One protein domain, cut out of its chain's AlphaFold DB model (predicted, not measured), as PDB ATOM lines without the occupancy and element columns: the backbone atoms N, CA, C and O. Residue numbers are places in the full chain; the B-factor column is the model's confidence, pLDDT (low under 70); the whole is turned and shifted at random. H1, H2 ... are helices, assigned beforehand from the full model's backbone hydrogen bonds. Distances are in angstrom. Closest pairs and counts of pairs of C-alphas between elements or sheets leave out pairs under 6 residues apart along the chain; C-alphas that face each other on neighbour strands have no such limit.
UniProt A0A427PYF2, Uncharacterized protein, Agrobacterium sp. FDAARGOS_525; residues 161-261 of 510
ATOM      1  N   GLY A 161     -18.490 -14.294 -22.345       75.56
ATOM      2  CA  GLY A 161     -18.200 -13.862 -20.970       75.56
ATOM      3  C   GLY A 161     -18.256 -14.985 -19.925       75.56
ATOM      4  O   GLY A 161     -17.358 -15.090 -19.093       75.56
ATOM      5  N   TYR A 162     -19.251 -15.877 -19.991       78.94
ATOM      6  CA  TYR A 162     -19.293 -17.030 -19.087       78.94
ATOM      7  C   TYR A 162     -18.218 -18.081 -19.378       78.94
ATOM      8  O   TYR A 162     -17.693 -18.687 -18.451       78.94
ATOM      9  N   GLU A 163     -17.891 -18.334 -20.648       78.19
ATOM     10  CA  GLU A 163     -16.818 -19.285 -20.947       78.19
ATOM     11  C   GLU A 163     -15.467 -18.773 -20.454       78.19
ATOM     12  O   GLU A 163     -14.662 -19.558 -19.964       78.19
ATOM     13  N   ILE A 164     -15.224 -17.467 -20.583       76.06
ATOM     14  CA  ILE A 164     -14.028 -16.817 -20.049       76.06
ATOM     15  C   ILE A 164     -13.984 -17.012 -18.536       76.06
ATOM     16  O   ILE A 164     -12.957 -17.442 -18.018       76.06
ATOM     17  N   TYR A 165     -15.099 -16.782 -17.835       81.12
ATOM     18  CA  TYR A 165     -15.188 -17.045 -16.398       81.12
ATOM     19  C   TYR A 165     -14.839 -18.505 -16.050       81.12
ATOM     20  O   TYR A 165     -13.971 -18.744 -15.211       81.12
ATOM     21  N   GLU A 166     -15.424 -19.483 -16.748       81.00
ATOM     22  CA  GLU A 166     -15.123 -20.906 -16.533       81.00
ATOM     23  C   GLU A 166     -13.654 -21.254 -16.832       81.00
ATOM     24  O   GLU A 166     -13.026 -22.013 -16.091       81.00
ATOM     25  N   ARG A 167     -13.056 -20.686 -17.886       78.25
ATOM     26  CA  ARG A 167     -11.637 -20.903 -18.206       78.25
ATOM     27  C   ARG A 167     -10.706 -20.309 -17.151       78.25
ATOM     28  O   ARG A 167      -9.716 -20.953 -16.805       78.25
ATOM     29  N   LEU A 168     -11.023 -19.129 -16.617       76.00
ATOM     30  CA  LEU A 168     -10.281 -18.515 -15.510       76.00
ATOM     31  C   LEU A 168     -10.361 -19.380 -14.250       76.00
ATOM     32  O   LEU A 168      -9.334 -19.627 -13.614       76.00
ATOM     33  N   ARG A 169     -11.554 -19.898 -13.940       84.50
ATOM     34  CA  ARG A 169     -11.798 -20.813 -12.819       84.50
ATOM     35  C   ARG A 169     -10.958 -22.082 -12.926       84.50
ATOM     36  O   ARG A 169     -10.294 -22.463 -11.972       84.50
ATOM     37  N   HIS A 170     -10.918 -22.703 -14.104       82.38
ATOM     38  CA  HIS A 170     -10.122 -23.912 -14.338       82.38
ATOM     39  C   HIS A 170      -8.605 -23.715 -14.196       82.38
ATOM     40  O   HIS A 170      -7.886 -24.696 -14.013       82.38
ATOM     41  N   ARG A 171      -8.107 -22.480 -14.317       74.06
ATOM     42  CA  ARG A 171      -6.668 -22.161 -14.275       74.06
ATOM     43  C   ARG A 171      -6.209 -21.556 -12.952       74.06
ATOM     44  O   ARG A 171      -5.008 -21.527 -12.695       74.06
ATOM     45  N   SER A 172      -7.142 -21.047 -12.154       79.06
ATOM     46  CA  SER A 172      -6.902 -20.466 -10.834       79.06
ATOM     47  C   SER A 172      -7.779 -21.170  -9.792       79.06
ATOM     48  O   SER A 172      -7.607 -22.367  -9.566       79.06
ATOM     49  N   ASP A 173      -8.717 -20.449  -9.185       84.81
ATOM     50  CA  ASP A 173      -9.772 -20.952  -8.311       84.81
ATOM     51  C   ASP A 173     -11.035 -20.080  -8.455       84.81
ATOM     52  O   ASP A 173     -11.027 -19.051  -9.138       84.81
ATOM     53  N   ASP A 174     -12.137 -20.498  -7.823       86.50
ATOM     54  CA  ASP A 174     -13.435 -19.813  -7.888       86.50
ATOM     55  C   ASP A 174     -13.358 -18.347  -7.418       86.50
ATOM     56  O   ASP A 174     -14.031 -17.481  -7.983       86.50
ATOM     57  N   THR A 175     -12.518 -18.057  -6.416       85.81
ATOM     58  CA  THR A 175     -12.394 -16.723  -5.805       85.81
ATOM     59  C   THR A 175     -11.590 -15.793  -6.703       85.81
ATOM     60  O   THR A 175     -12.079 -14.727  -7.069       85.81
ATOM     61  N   HIS A 176     -10.399 -16.200  -7.137       83.62
ATOM     62  CA  HIS A 176      -9.568 -15.404  -8.035       83.62
ATOM     63  C   HIS A 176     -10.270 -15.172  -9.378       83.62
ATOM     64  O   HIS A 176     -10.276 -14.047  -9.876       83.62
ATOM     65  N   ALA A 177     -10.930 -16.186  -9.948       84.12
ATOM     66  CA  ALA A 177     -11.717 -16.006 -11.167       84.12
ATOM     67  C   ALA A 177     -12.828 -14.958 -10.984       84.12
ATOM     68  O   ALA A 177     -13.048 -14.129 -11.871       84.12
ATOM     69  N   ALA A 178     -13.495 -14.956  -9.826       87.69
ATOM     70  CA  ALA A 178     -14.510 -13.965  -9.492       87.69
ATOM     71  C   ALA A 178     -13.929 -12.556  -9.308       87.69
ATOM     72  O   ALA A 178     -14.497 -11.595  -9.824       87.69
ATOM     73  N   GLU A 179     -12.781 -12.401  -8.646       86.44
ATOM     74  CA  GLU A 179     -12.113 -11.099  -8.495       86.44
ATOM     75  C   GLU A 179     -11.749 -10.489  -9.853       86.44
ATOM     76  O   GLU A 179     -12.031  -9.317 -10.116       86.44
ATOM     77  N   TRP A 180     -11.182 -11.299 -10.744       80.25
ATOM     78  CA  TRP A 180     -10.782 -10.876 -12.082       80.25
ATOM     79  C   TRP A 180     -11.964 -10.491 -12.957       80.25
ATOM     80  O   TRP A 180     -11.971  -9.422 -13.574       80.25
ATOM     81  N   PHE A 181     -12.986 -11.339 -12.976       82.44
ATOM     82  CA  PHE A 181     -14.191 -11.071 -13.741       82.44
ATOM     83  C   PHE A 181     -14.932  -9.837 -13.201       82.44
ATOM     84  O   PHE A 181     -15.309  -8.958 -13.977       82.44
ATOM     85  N   SER A 182     -15.044  -9.706 -11.873       82.88
ATOM     86  CA  SER A 182     -15.636  -8.541 -11.200       82.88
ATOM     87  C   SER A 182     -14.923  -7.239 -11.531       82.88
ATOM     88  O   SER A 182     -15.580  -6.228 -11.761       82.88
ATOM     89  N   ALA A 183     -13.589  -7.240 -11.573       78.94
ATOM     90  CA  ALA A 183     -12.818  -6.039 -11.877       78.94
ATOM     91  C   ALA A 183     -13.130  -5.504 -13.281       78.94
ATOM     92  O   ALA A 183     -13.273  -4.293 -13.467       78.94
ATOM     93  N   VAL A 184     -13.290  -6.404 -14.257       74.88
ATOM     94  CA  VAL A 184     -13.657  -6.030 -15.628       74.88
ATOM     95  C   VAL A 184     -15.113  -5.582 -15.708       74.88
ATOM     96  O   VAL A 184     -15.386  -4.559 -16.332       74.88
ATOM     97  N   LEU A 185     -16.046  -6.284 -15.053       76.38
ATOM     98  CA  LEU A 185     -17.454  -5.866 -15.007       76.38
ATOM     99  C   LEU A 185     -17.629  -4.494 -14.358       76.38
ATOM    100  O   LEU A 185     -18.311  -3.639 -14.914       76.38
ATOM    101  N   TRP A 186     -16.953  -4.254 -13.239       73.56
ATOM    102  CA  TRP A 186     -16.960  -2.962 -12.567       73.56
ATOM    103  C   TRP A 186     -16.427  -1.850 -13.475       73.56
ATOM    104  O   TRP A 186     -17.079  -0.822 -13.636       73.56
ATOM    105  N   ALA A 187     -15.280  -2.069 -14.129       69.38
ATOM    106  CA  ALA A 187     -14.711  -1.100 -15.067       69.38
ATOM    107  C   ALA A 187     -15.649  -0.811 -16.257       69.38
ATOM    108  O   ALA A 187     -15.782   0.343 -16.666       69.38
ATOM    109  N   LEU A 188     -16.320  -1.845 -16.781       66.38
ATOM    110  CA  LEU A 188     -17.325  -1.737 -17.843       66.38
ATOM    111  C   LEU A 188     -18.570  -0.952 -17.397       66.38
ATOM    112  O   LEU A 188     -19.065  -0.111 -18.149       66.38
ATOM    113  N   SER A 189     -19.084  -1.228 -16.197       62.59
ATOM    114  CA  SER A 189     -20.295  -0.604 -15.648       62.59
ATOM    115  C   SER A 189     -20.097   0.879 -15.348       62.59
ATOM    116  O   SER A 189     -20.944   1.699 -15.712       62.59
ATOM    117  N   GLU A 190     -18.961   1.220 -14.740       59.41
ATOM    118  CA  GLU A 190     -18.602   2.587 -14.349       59.41
ATOM    119  C   GLU A 190     -18.156   3.459 -15.538       59.41
ATOM    120  O   GLU A 190     -17.937   4.655 -15.368       59.41
ATOM    121  N   GLN A 191     -18.036   2.884 -16.744       54.75
ATOM    122  CA  GLN A 191     -17.584   3.574 -17.964       54.75
ATOM    123  C   GLN A 191     -16.275   4.349 -17.756       54.75
ATOM    124  O   GLN A 191     -16.087   5.439 -18.294       54.75
ATOM    125  N   VAL A 192     -15.363   3.789 -16.958       49.94
ATOM    126  CA  VAL A 192     -14.063   4.408 -16.698       49.94
ATOM    127  C   VAL A 192     -13.268   4.434 -18.003       49.94
ATOM    128  O   VAL A 192     -13.184   3.417 -18.700       49.94
ATOM    129  N   ASP A 193     -12.656   5.573 -18.328       44.38
ATOM    130  CA  ASP A 193     -11.699   5.670 -19.433       44.38
ATOM    131  C   ASP A 193     -10.646   4.549 -19.314       44.38
ATOM    132  O   ASP A 193      -9.998   4.387 -18.278       44.38
ATOM    133  N   GLY A 194     -10.477   3.744 -20.370       48.41
ATOM    134  CA  GLY A 194      -9.517   2.634 -20.393       48.41
ATOM    135  C   GLY A 194     -10.046   1.268 -19.932       48.41
ATOM    136  O   GLY A 194      -9.243   0.346 -19.762       48.41
ATOM    137  N   TRP A 195     -11.366   1.084 -19.777       56.38
ATOM    138  CA  TRP A 195     -11.974  -0.239 -19.551       56.38
ATOM    139  C   TRP A 195     -11.584  -1.265 -20.633       56.38
ATOM    140  O   TRP A 195     -11.396  -2.440 -20.320       56.38
ATOM    141  N   GLU A 196     -11.382  -0.825 -21.883       60.06
ATOM    142  CA  GLU A 196     -10.905  -1.675 -22.984       60.06
ATOM    143  C   GLU A 196      -9.543  -2.286 -22.658       60.06
ATOM    144  O   GLU A 196      -9.345  -3.472 -22.869       60.06
ATOM    145  N   GLY A 197      -8.639  -1.527 -22.031       59.97
ATOM    146  CA  GLY A 197      -7.336  -2.035 -21.605       59.97
ATOM    147  C   GLY A 197      -7.407  -3.011 -20.426       59.97
ATOM    148  O   GLY A 197      -6.468  -3.774 -20.208       59.97
ATOM    149  N   GLN A 198      -8.482  -3.002 -19.631       62.38
ATOM    150  CA  GLN A 198      -8.729  -4.034 -18.612       62.38
ATOM    151  C   GLN A 198      -9.291  -5.306 -19.251       62.38
ATOM    152  O   GLN A 198      -8.864  -6.408 -18.910       62.38
ATOM    153  N   LEU A 199     -10.202  -5.148 -20.214       65.94
ATOM    154  CA  LEU A 199     -10.722  -6.255 -21.005       65.94
ATOM    155  C   LEU A 199      -9.608  -6.925 -21.821       65.94
ATOM    156  O   LEU A 199      -9.478  -8.140 -21.758       65.94
ATOM    157  N   ASP A 200      -8.775  -6.158 -22.521       64.69
ATOM    158  CA  ASP A 200      -7.659  -6.677 -23.315       64.69
ATOM    159  C   ASP A 200      -6.657  -7.426 -22.432       64.69
ATOM    160  O   ASP A 200      -6.273  -8.538 -22.766       64.69
ATOM    161  N   ARG A 201      -6.325  -6.902 -21.242       63.12
ATOM    162  CA  ARG A 201      -5.482  -7.621 -20.269       63.12
ATOM    163  C   ARG A 201      -6.088  -8.951 -19.821       63.12
ATOM    164  O   ARG A 201      -5.352  -9.924 -19.663       63.12
ATOM    165  N   LEU A 202      -7.406  -9.007 -19.616       66.88
ATOM    166  CA  LEU A 202      -8.099 -10.253 -19.292       66.88
ATOM    167  C   LEU A 202      -8.037 -11.238 -20.466       66.88
ATOM    168  O   LEU A 202      -7.714 -12.406 -20.263       66.88
ATOM    169  N   MET A 203      -8.325 -10.768 -21.682       66.06
ATOM    170  CA  MET A 203      -8.309 -11.592 -22.894       66.06
ATOM    171  C   MET A 203      -6.900 -12.094 -23.224       66.06
ATOM    172  O   MET A 203      -6.742 -13.256 -23.588       66.06
ATOM    173  N   ASP A 204      -5.876 -11.258 -23.055       63.47
ATOM    174  CA  ASP A 204      -4.476 -11.612 -23.286       63.47
ATOM    175  C   ASP A 204      -4.013 -12.685 -22.315       63.47
ATOM    176  O   ASP A 204      -3.322 -13.618 -22.712       63.47
ATOM    177  N   ALA A 205      -4.415 -12.604 -21.053       57.34
ATOM    178  CA  ALA A 205      -4.038 -13.609 -20.077       57.34
ATOM    179  C   ALA A 205      -4.917 -14.881 -20.144       57.34
ATOM    180  O   ALA A 205      -4.408 -15.982 -19.905       57.34
ATOM    181  N   ASP A 206      -6.173 -14.792 -20.609       57.75
ATOM    182  CA  ASP A 206      -6.936 -15.961 -21.089       57.75
ATOM    183  C   ASP A 206      -6.242 -16.622 -22.298       57.75
ATOM    184  O   ASP A 206      -6.170 -17.850 -22.383       57.75
ATOM    185  N   ALA A 207      -5.643 -15.850 -23.205       63.62
ATOM    186  CA  ALA A 207      -4.923 -16.384 -24.360       63.62
ATOM    187  C   ALA A 207      -3.528 -16.935 -24.007       63.62
ATOM    188  O   ALA A 207      -3.117 -17.964 -24.546       63.62
ATOM    189  N   SER A 208      -2.795 -16.283 -23.101       56.62
ATOM    190  CA  SER A 208      -1.404 -16.614 -22.766       56.62
ATOM    191  C   SER A 208      -1.270 -17.719 -21.716       56.62
ATOM    192  O   SER A 208      -0.170 -18.231 -21.512       56.62
ATOM    193  N   GLY A 209      -2.354 -18.055 -21.009       52.09
ATOM    194  CA  GLY A 209      -2.332 -19.037 -19.920       52.09
ATOM    195  C   GLY A 209      -1.596 -18.564 -18.664       52.09
ATOM    196  O   GLY A 209      -1.273 -19.386 -17.809       52.09
ATOM    197  N   SER A 210      -1.307 -17.264 -18.548       54.78
ATOM    198  CA  SER A 210      -0.617 -16.700 -17.384       54.78
ATOM    199  C   SER A 210      -1.541 -16.688 -16.167       54.78
ATOM    200  O   SER A 210      -2.695 -16.297 -16.283       54.78
ATOM    201  N   THR A 211      -1.025 -17.063 -14.995       52.56
ATOM    202  CA  THR A 211      -1.676 -16.851 -13.686       52.56
ATOM    203  C   THR A 211      -1.155 -15.600 -12.972       52.56
ATOM    204  O   THR A 211      -1.673 -15.213 -11.926       52.56
ATOM    205  N   ALA A 212      -0.138 -14.938 -13.533       54.62
ATOM    206  CA  ALA A 212       0.445 -13.712 -13.006       54.62
ATOM    207  C   ALA A 212      -0.326 -12.502 -13.535       54.62
ATOM    208  O   ALA A 212       0.111 -11.809 -14.455       54.62
ATOM    209  N   PHE A 213      -1.502 -12.271 -12.965       57.69
ATOM    210  CA  PHE A 213      -2.298 -11.096 -13.264       57.69
ATOM    211  C   PHE A 213      -2.106 -10.017 -12.169       57.69
ATOM    212  O   PHE A 213      -1.940 -10.358 -10.995       57.69
ATOM    213  N   PRO A 214      -2.119  -8.711 -12.496       58.41
ATOM    214  CA  PRO A 214      -1.929  -7.644 -11.505       58.41
ATOM    215  C   PRO A 214      -3.093  -7.560 -10.510       58.41
ATOM    216  O   PRO A 214      -4.197  -7.257 -10.923       58.41
ATOM    217  N   LYS A 215      -2.864  -7.767  -9.208       67.94
ATOM    218  CA  LYS A 215      -3.917  -7.775  -8.170       67.94
ATOM    219  C   LYS A 215      -5.068  -6.776  -8.455       67.94
ATOM    220  O   LYS A 215      -4.782  -5.582  -8.605       67.94
ATOM    221  N   PRO A 216      -6.336  -7.236  -8.518       71.31
ATOM    222  CA  PRO A 216      -7.485  -6.352  -8.681       71.31
ATOM    223  C   PRO A 216      -7.540  -5.270  -7.596       71.31
ATOM    224  O   PRO A 216      -6.941  -5.415  -6.529       71.31
ATOM    225  N   ASP A 217      -8.283  -4.189  -7.858       74.69
ATOM    226  CA  ASP A 217      -8.539  -3.138  -6.866       74.69
ATOM    227  C   ASP A 217      -9.007  -3.768  -5.542       74.69
ATOM    228  O   ASP A 217      -9.884  -4.636  -5.535       74.69
ATOM    229  N   ASP A 218      -8.447  -3.325  -4.412       81.81
ATOM    230  CA  ASP A 218      -8.779  -3.865  -3.090       81.81
ATOM    231  C   ASP A 218     -10.287  -3.799  -2.781       81.81
ATOM    232  O   ASP A 218     -10.787  -4.578  -1.969       81.81
ATOM    233  N   ARG A 219     -11.037  -2.884  -3.410       82.44
ATOM    234  CA  ARG A 219     -12.506  -2.835  -3.327       82.44
ATOM    235  C   ARG A 219     -13.158  -4.075  -3.934       82.44
ATOM    236  O   ARG A 219     -14.092  -4.596  -3.334       82.44
ATOM    237  N   ILE A 220     -12.655  -4.552  -5.070       84.25
ATOM    238  CA  ILE A 220     -13.153  -5.753  -5.751       84.25
ATOM    239  C   ILE A 220     -12.810  -7.001  -4.944       84.25
ATOM    240  O   ILE A 220     -13.689  -7.818  -4.695       84.25
ATOM    241  N   VAL A 221     -11.576  -7.093  -4.446       87.12
ATOM    242  CA  VAL A 221     -11.155  -8.181  -3.548       87.12
ATOM    243  C   VAL A 221     -12.056  -8.236  -2.310       87.12
ATOM    244  O   VAL A 221     -12.562  -9.295  -1.945       87.12
ATOM    245  N   ARG A 222     -12.340  -7.086  -1.680       87.62
ATOM    246  CA  ARG A 222     -13.269  -7.021  -0.537       87.62
ATOM    247  C   ARG A 222     -14.697  -7.421  -0.904       87.62
ATOM    248  O   ARG A 222     -15.334  -8.102  -0.103       87.62
ATOM    249  N   TYR A 223     -15.189  -7.001  -2.068       88.56
ATOM    250  CA  TYR A 223     -16.514  -7.373  -2.565       88.56
ATOM    251  C   TYR A 223     -16.625  -8.890  -2.764       88.56
ATOM    252  O   TYR A 223     -17.517  -9.510  -2.189       88.56
ATOM    253  N   VAL A 224     -15.684  -9.508  -3.486       89.56
ATOM    254  CA  VAL A 224     -15.702 -10.960  -3.729       89.56
ATOM    255  C   VAL A 224     -15.525 -11.742  -2.434       89.56
ATOM    256  O   VAL A 224     -16.257 -12.698  -2.200       89.56
ATOM    257  N   ALA A 225     -14.640 -11.301  -1.537       91.19
ATOM    258  CA  ALA A 225     -14.500 -11.919  -0.222       91.19
ATOM    259  C   ALA A 225     -15.797 -11.846   0.603       91.19
ATOM    260  O   ALA A 225     -16.088 -12.772   1.356       91.19
ATOM    261  N   ALA A 226     -16.576 -10.765   0.492       89.44
ATOM    262  CA  ALA A 226     -17.881 -10.660   1.146       89.44
ATOM    263  C   ALA A 226     -18.910 -11.620   0.533       89.44
ATOM    264  O   ALA A 226     -19.559 -12.353   1.275       89.44
ATOM    265  N   GLN A 227     -18.998 -11.679  -0.799       90.12
ATOM    266  CA  GLN A 227     -19.875 -12.628  -1.497       90.12
ATOM    267  C   GLN A 227     -19.520 -14.081  -1.164       90.12
ATOM    268  O   GLN A 227     -20.406 -14.882  -0.873       90.12
ATOM    269  N   ASN A 228     -18.228 -14.415  -1.118       91.06
ATOM    270  CA  ASN A 228     -17.789 -15.757  -0.755       91.06
ATOM    271  C   ASN A 228     -18.213 -16.125   0.678       91.06
ATOM    272  O   ASN A 228     -18.830 -17.166   0.877       91.06
ATOM    273  N   ARG A 229     -18.002 -15.239   1.667       91.12
ATOM    274  CA  ARG A 229     -18.468 -15.476   3.050       91.12
ATOM    275  C   ARG A 229     -19.976 -15.727   3.128       91.12
ATOM    276  O   ARG A 229     -20.407 -16.626   3.848       91.12
ATOM    277  N   ILE A 230     -20.769 -14.962   2.377       91.12
ATOM    278  CA  ILE A 230     -22.224 -15.139   2.302       91.12
ATOM    279  C   ILE A 230     -22.569 -16.533   1.758       91.12
ATOM    280  O   ILE A 230     -23.378 -17.243   2.358       91.12
ATOM    281  N   PHE A 231     -21.946 -16.959   0.655       89.38
ATOM    282  CA  PHE A 231     -22.244 -18.256   0.030       89.38
ATOM    283  C   PHE A 231     -21.721 -19.450   0.817       89.38
ATOM    284  O   PHE A 231     -22.425 -20.457   0.920       89.38
ATOM    285  N   GLU A 232     -20.549 -19.338   1.433       88.88
ATOM    286  CA  GLU A 232     -20.051 -20.334   2.380       88.88
ATOM    287  C   GLU A 232     -21.049 -20.523   3.524       88.88
ATOM    288  O   GLU A 232     -21.386 -21.657   3.869       88.88
ATOM    289  N   ARG A 233     -21.599 -19.429   4.058       91.06
ATOM    290  CA  ARG A 233     -22.607 -19.486   5.114       91.06
ATOM    291  C   ARG A 233     -23.927 -20.095   4.639       91.06
ATOM    292  O   ARG A 233     -24.501 -20.915   5.352       91.06
ATOM    293  N   PHE A 234     -24.391 -19.770   3.431       90.38
ATOM    294  CA  PHE A 234     -25.562 -20.437   2.846       90.38
ATOM    295  C   PHE A 234     -25.351 -21.941   2.698       90.38
ATOM    296  O   PHE A 234     -26.254 -22.714   3.015       90.38
ATOM    297  N   SER A 235     -24.171 -22.362   2.244       88.25
ATOM    298  CA  SER A 235     -23.837 -23.778   2.094       88.25
ATOM    299  C   SER A 235     -23.774 -24.485   3.454       88.25
ATOM    300  O   SER A 235     -24.404 -25.527   3.635       88.25
ATOM    301  N   GLN A 236     -23.109 -23.883   4.446       89.31
ATOM    302  CA  GLN A 236     -23.000 -24.416   5.811       89.31
ATOM    303  C   GLN A 236     -24.359 -24.564   6.506       89.31
ATOM    304  O   GLN A 236     -24.579 -25.535   7.229       89.31
ATOM    305  N   GLU A 237     -25.278 -23.624   6.284       89.56
ATOM    306  CA  GLU A 237     -26.637 -23.676   6.833       89.56
ATOM    307  C   GLU A 237     -27.602 -24.537   5.987       89.56
ATOM    308  O   GLU A 237     -28.788 -24.628   6.307       89.56
ATOM    309  N   GLY A 238     -27.124 -25.185   4.915       86.31
ATOM    310  CA  GLY A 238     -27.946 -26.035   4.045       86.31
ATOM    311  C   GLY A 238     -29.028 -25.260   3.283       86.31
ATOM    312  O   GLY A 238     -30.099 -25.795   2.997       86.31
ATOM    313  N   LEU A 239     -28.775 -23.980   3.003       85.81
ATOM    314  CA  LEU A 239     -29.684 -23.073   2.298       85.81
ATOM    315  C   LEU A 239     -29.440 -23.077   0.785       85.81
ATOM    316  O   LEU A 239     -30.296 -22.622   0.028       85.81
ATOM    317  N   THR A 240     -28.294 -23.590   0.331       83.31
ATOM    318  CA  THR A 240     -27.994 -23.756  -1.091       83.31
ATOM    319  C   THR A 240     -27.157 -25.004  -1.367       83.31
ATOM    320  O   THR A 240     -26.292 -25.361  -0.572       83.31
ATOM    321  N   ASP A 241     -27.415 -25.647  -2.505       78.19
ATOM    322  CA  ASP A 241     -26.620 -26.739  -3.082       78.19
ATOM    323  C   ASP A 241     -25.816 -26.288  -4.317       78.19
ATOM    324  O   ASP A 241     -25.147 -27.096  -4.963       78.19
ATOM    325  N   LYS A 242     -25.867 -24.992  -4.652       78.38
ATOM    326  CA  LYS A 242     -25.195 -24.451  -5.832       78.38
ATOM    327  C   LYS A 242     -23.677 -24.455  -5.666       78.38
ATOM    328  O   LYS A 242     -23.183 -24.077  -4.601       78.38
ATOM    329  N   PRO A 243     -22.922 -24.775  -6.733       84.94
ATOM    330  CA  PRO A 243     -21.487 -24.531  -6.761       84.94
ATOM    331  C   PRO A 243     -21.176 -23.051  -6.508       84.94
ATOM    332  O   PRO A 243     -21.840 -22.168  -7.058       84.94
ATOM    333  N   LEU A 244     -20.134 -22.784  -5.715       85.00
ATOM    334  CA  LEU A 244     -19.705 -21.429  -5.360       85.00
ATOM    335  C   LEU A 244     -19.458 -20.558  -6.603       85.00
ATOM    336  O   LEU A 244     -19.933 -19.429  -6.672       85.00
ATOM    337  N   SER A 245     -18.778 -21.103  -7.609       84.94
ATOM    338  CA  SER A 245     -18.543 -20.438  -8.895       84.94
ATOM    339  C   SER A 245     -19.812 -19.976  -9.614       84.94
ATOM    340  O   SER A 245     -19.845 -18.881 -10.173       84.94
ATOM    341  N   GLU A 246     -20.885 -20.765  -9.587       82.62
ATOM    342  CA  GLU A 246     -22.147 -20.369 -10.215       82.62
ATOM    343  C   GLU A 246     -22.834 -19.241  -9.434       82.62
ATOM    344  O   GLU A 246     -23.318 -18.274 -10.032       82.62
ATOM    345  N   ALA A 247     -22.824 -19.331  -8.100       82.38
ATOM    346  CA  ALA A 247     -23.373 -18.301  -7.222       82.38
ATOM    347  C   ALA A 247     -22.617 -16.969  -7.365       82.38
ATOM    348  O   ALA A 247     -23.246 -15.920  -7.523       82.38
ATOM    349  N   LEU A 248     -21.280 -17.019  -7.386       86.69
ATOM    350  CA  LEU A 248     -20.428 -15.854  -7.620       86.69
ATOM    351  C   LEU A 248     -20.693 -15.256  -9.002       86.69
ATOM    352  O   LEU A 248     -20.887 -14.048  -9.101       86.69
ATOM    353  N   PHE A 249     -20.747 -16.069 -10.063       85.69
ATOM    354  CA  PHE A 249     -21.028 -15.565 -11.410       85.69
ATOM    355  C   PHE A 249     -22.346 -14.789 -11.471       85.69
ATOM    356  O   PHE A 249     -22.357 -13.651 -11.942       85.69
ATOM    357  N   GLY A 250     -23.430 -15.377 -10.956       81.75
ATOM    358  CA  GLY A 250     -24.740 -14.726 -10.927       81.75
ATOM    359  C   GLY A 250     -24.715 -13.402 -10.164       81.75
ATOM    360  O   GLY A 250     -25.136 -12.381 -10.708       81.75
ATOM    361  N   ALA A 251     -24.141 -13.398  -8.955       82.31
ATOM    362  CA  ALA A 251     -24.036 -12.202  -8.120       82.31
ATOM    363  C   ALA A 251     -23.236 -11.080  -8.799       82.31
ATOM    364  O   ALA A 251     -23.690  -9.942  -8.839       82.31
ATOM    365  N   MET A 252     -22.086 -11.392  -9.402       85.31
ATOM    366  CA  MET A 252     -21.248 -10.397 -10.083       85.31
ATOM    367  C   MET A 252     -21.925  -9.807 -11.323       85.31
ATOM    368  O   MET A 252     -21.838  -8.604 -11.568       85.31
ATOM    369  N   VAL A 253     -22.575 -10.648 -12.132       79.94
ATOM    370  CA  VAL A 253     -23.289 -10.209 -13.341       79.94
ATOM    371  C   VAL A 253     -24.459  -9.308 -12.975       79.94
ATOM    372  O   VAL A 253     -24.694  -8.308 -13.651       79.94
ATOM    373  N   GLU A 254     -25.168  -9.634 -11.902       77.62
ATOM    374  CA  GLU A 254     -26.228  -8.790 -11.382       77.62
ATOM    375  C   GLU A 254     -25.645  -7.484 -10.827       77.62
ATOM    376  O   GLU A 254     -25.914  -6.419 -11.384       77.62
ATOM    377  N   ASP A 255     -24.792  -7.551  -9.804       77.56
ATOM    378  CA  ASP A 255     -24.262  -6.407  -9.049       77.56
ATOM    379  C   ASP A 255     -23.406  -5.451  -9.865       77.56
ATOM    380  O   ASP A 255     -23.553  -4.235  -9.718       77.56
ATOM    381  N   LEU A 256     -22.537  -5.982 -10.721       75.69
ATOM    382  CA  LEU A 256     -21.509  -5.216 -11.423       75.69
ATOM    383  C   LEU A 256     -21.742  -5.181 -12.935       75.69
ATOM    384  O   LEU A 256     -21.103  -4.400 -13.626       75.69
ATOM    385  N   GLY A 257     -22.644  -6.005 -13.477       69.12
ATOM    386  CA  GLY A 257     -22.960  -6.044 -14.910       69.12
ATOM    387  C   GLY A 257     -23.978  -4.998 -15.365       69.12
ATOM    388  O   GLY A 257     -24.408  -5.016 -16.522       69.12
ATOM    389  N   PHE A 258     -24.378  -4.076 -14.485       62.25
ATOM    390  CA  PHE A 258     -25.231  -2.949 -14.851       62.25
ATOM    391  C   PHE A 258     -24.582  -2.189 -16.021       62.25
ATOM    392  O   PHE A 258     -23.400  -1.886 -15.981       62.25
ATOM    393  N   ASN A 259     -25.331  -1.921 -17.097       62.66
ATOM    394  CA  ASN A 259     -24.855  -1.356 -18.373       62.66
ATOM    395  C   ASN A 259     -24.147  -2.299 -19.356       62.66
ATOM    396  O   ASN A 259     -23.923  -1.893 -20.504       62.66
ATOM    397  N   VAL A 260     -23.877  -3.548 -19.003       70.62
ATOM    398  CA  VAL A 260     -23.296  -4.508 -19.945       70.62
ATOM    399  C   VAL A 260     -24.420  -5.182 -20.751       70.62
ATOM    400  O   VAL A 260     -25.398  -5.663 -20.177       70.62
ATOM    401  N   PRO A 261     -24.351  -5.210 -22.098       73.44
ATOM    402  CA  PRO A 261     -25.351  -5.897 -22.912       73.44
ATOM    403  C   PRO A 261     -25.459  -7.378 -22.546       73.44
ATOM    404  O   PRO A 261     -24.436  -8.055 -22.496       73.44
TER     405      PRO A 261
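What this domain is: This is residues 161 to 261 of the 510 residues of an uncharacterized protein of Agrobacterium sp. FDAARGOS_525 (UniProt A0A427PYF2). Four helices gather round a fifth, H2, which sits in the middle with H5 side by side with it, while the longest helix, H4, crosses both at a slant. H1 packs on H2 near the beginning of H2, and H3 folds back along H2. The 101 printed residues hold five named helices, H1 to H5 in chain order, and no named strand: all helix. The whole is compact, with a radius of gyration of the C-alphas of 13.4 A and spans of 41 by 28 by 25 A.

How they stand to each other: H4, residues 218 to 236, touches the hub H2, residues 174 to 189, with residues 220 to 228 alone; the closest C-alphas, of Val 221 and Glu 179, are 5.8 A apart, at a steep tilt of 50 degrees. H5, residues 244 to 256, touches H2 at a shallow tilt of 14 degrees, the same way, closest at the C-alphas of Leu 256 and Trp 186, 5.2 A. H1, residues 161 to 171, forms a hairpin with H2, closest at the C-alphas of Arg 169 and Ala 177, 5.1 A; H1, H2 and H5 are a bundle, a group of three helices. H3, residues 195 to 208, forms another hairpin with H2, closest at the C-alphas of Trp 195 and Ala 187, 5.3 A. H3 and H5 are apart. In all five helices every O i to N i+4 pair is within hydrogen-bond range.

Where its parts are: H4 is 26.5 A long, H2 21.8 A, H3 19.8 A, H5 17.4 A and H1 15.7 A, from first to last C-alpha. H1 begins at C-alpha 161 (-18.200, -13.862, -20.970), and H5 ends at C-alpha 256 (-21.509, -5.216, -11.423).

The domain as a whole: The C-alphas farthest apart, of Asp 193 and Gly 238, are 42.7 A apart. The printed part has no cut and no long link. Residues 187 to 215 and 257 to 259 have pLDDT under 70.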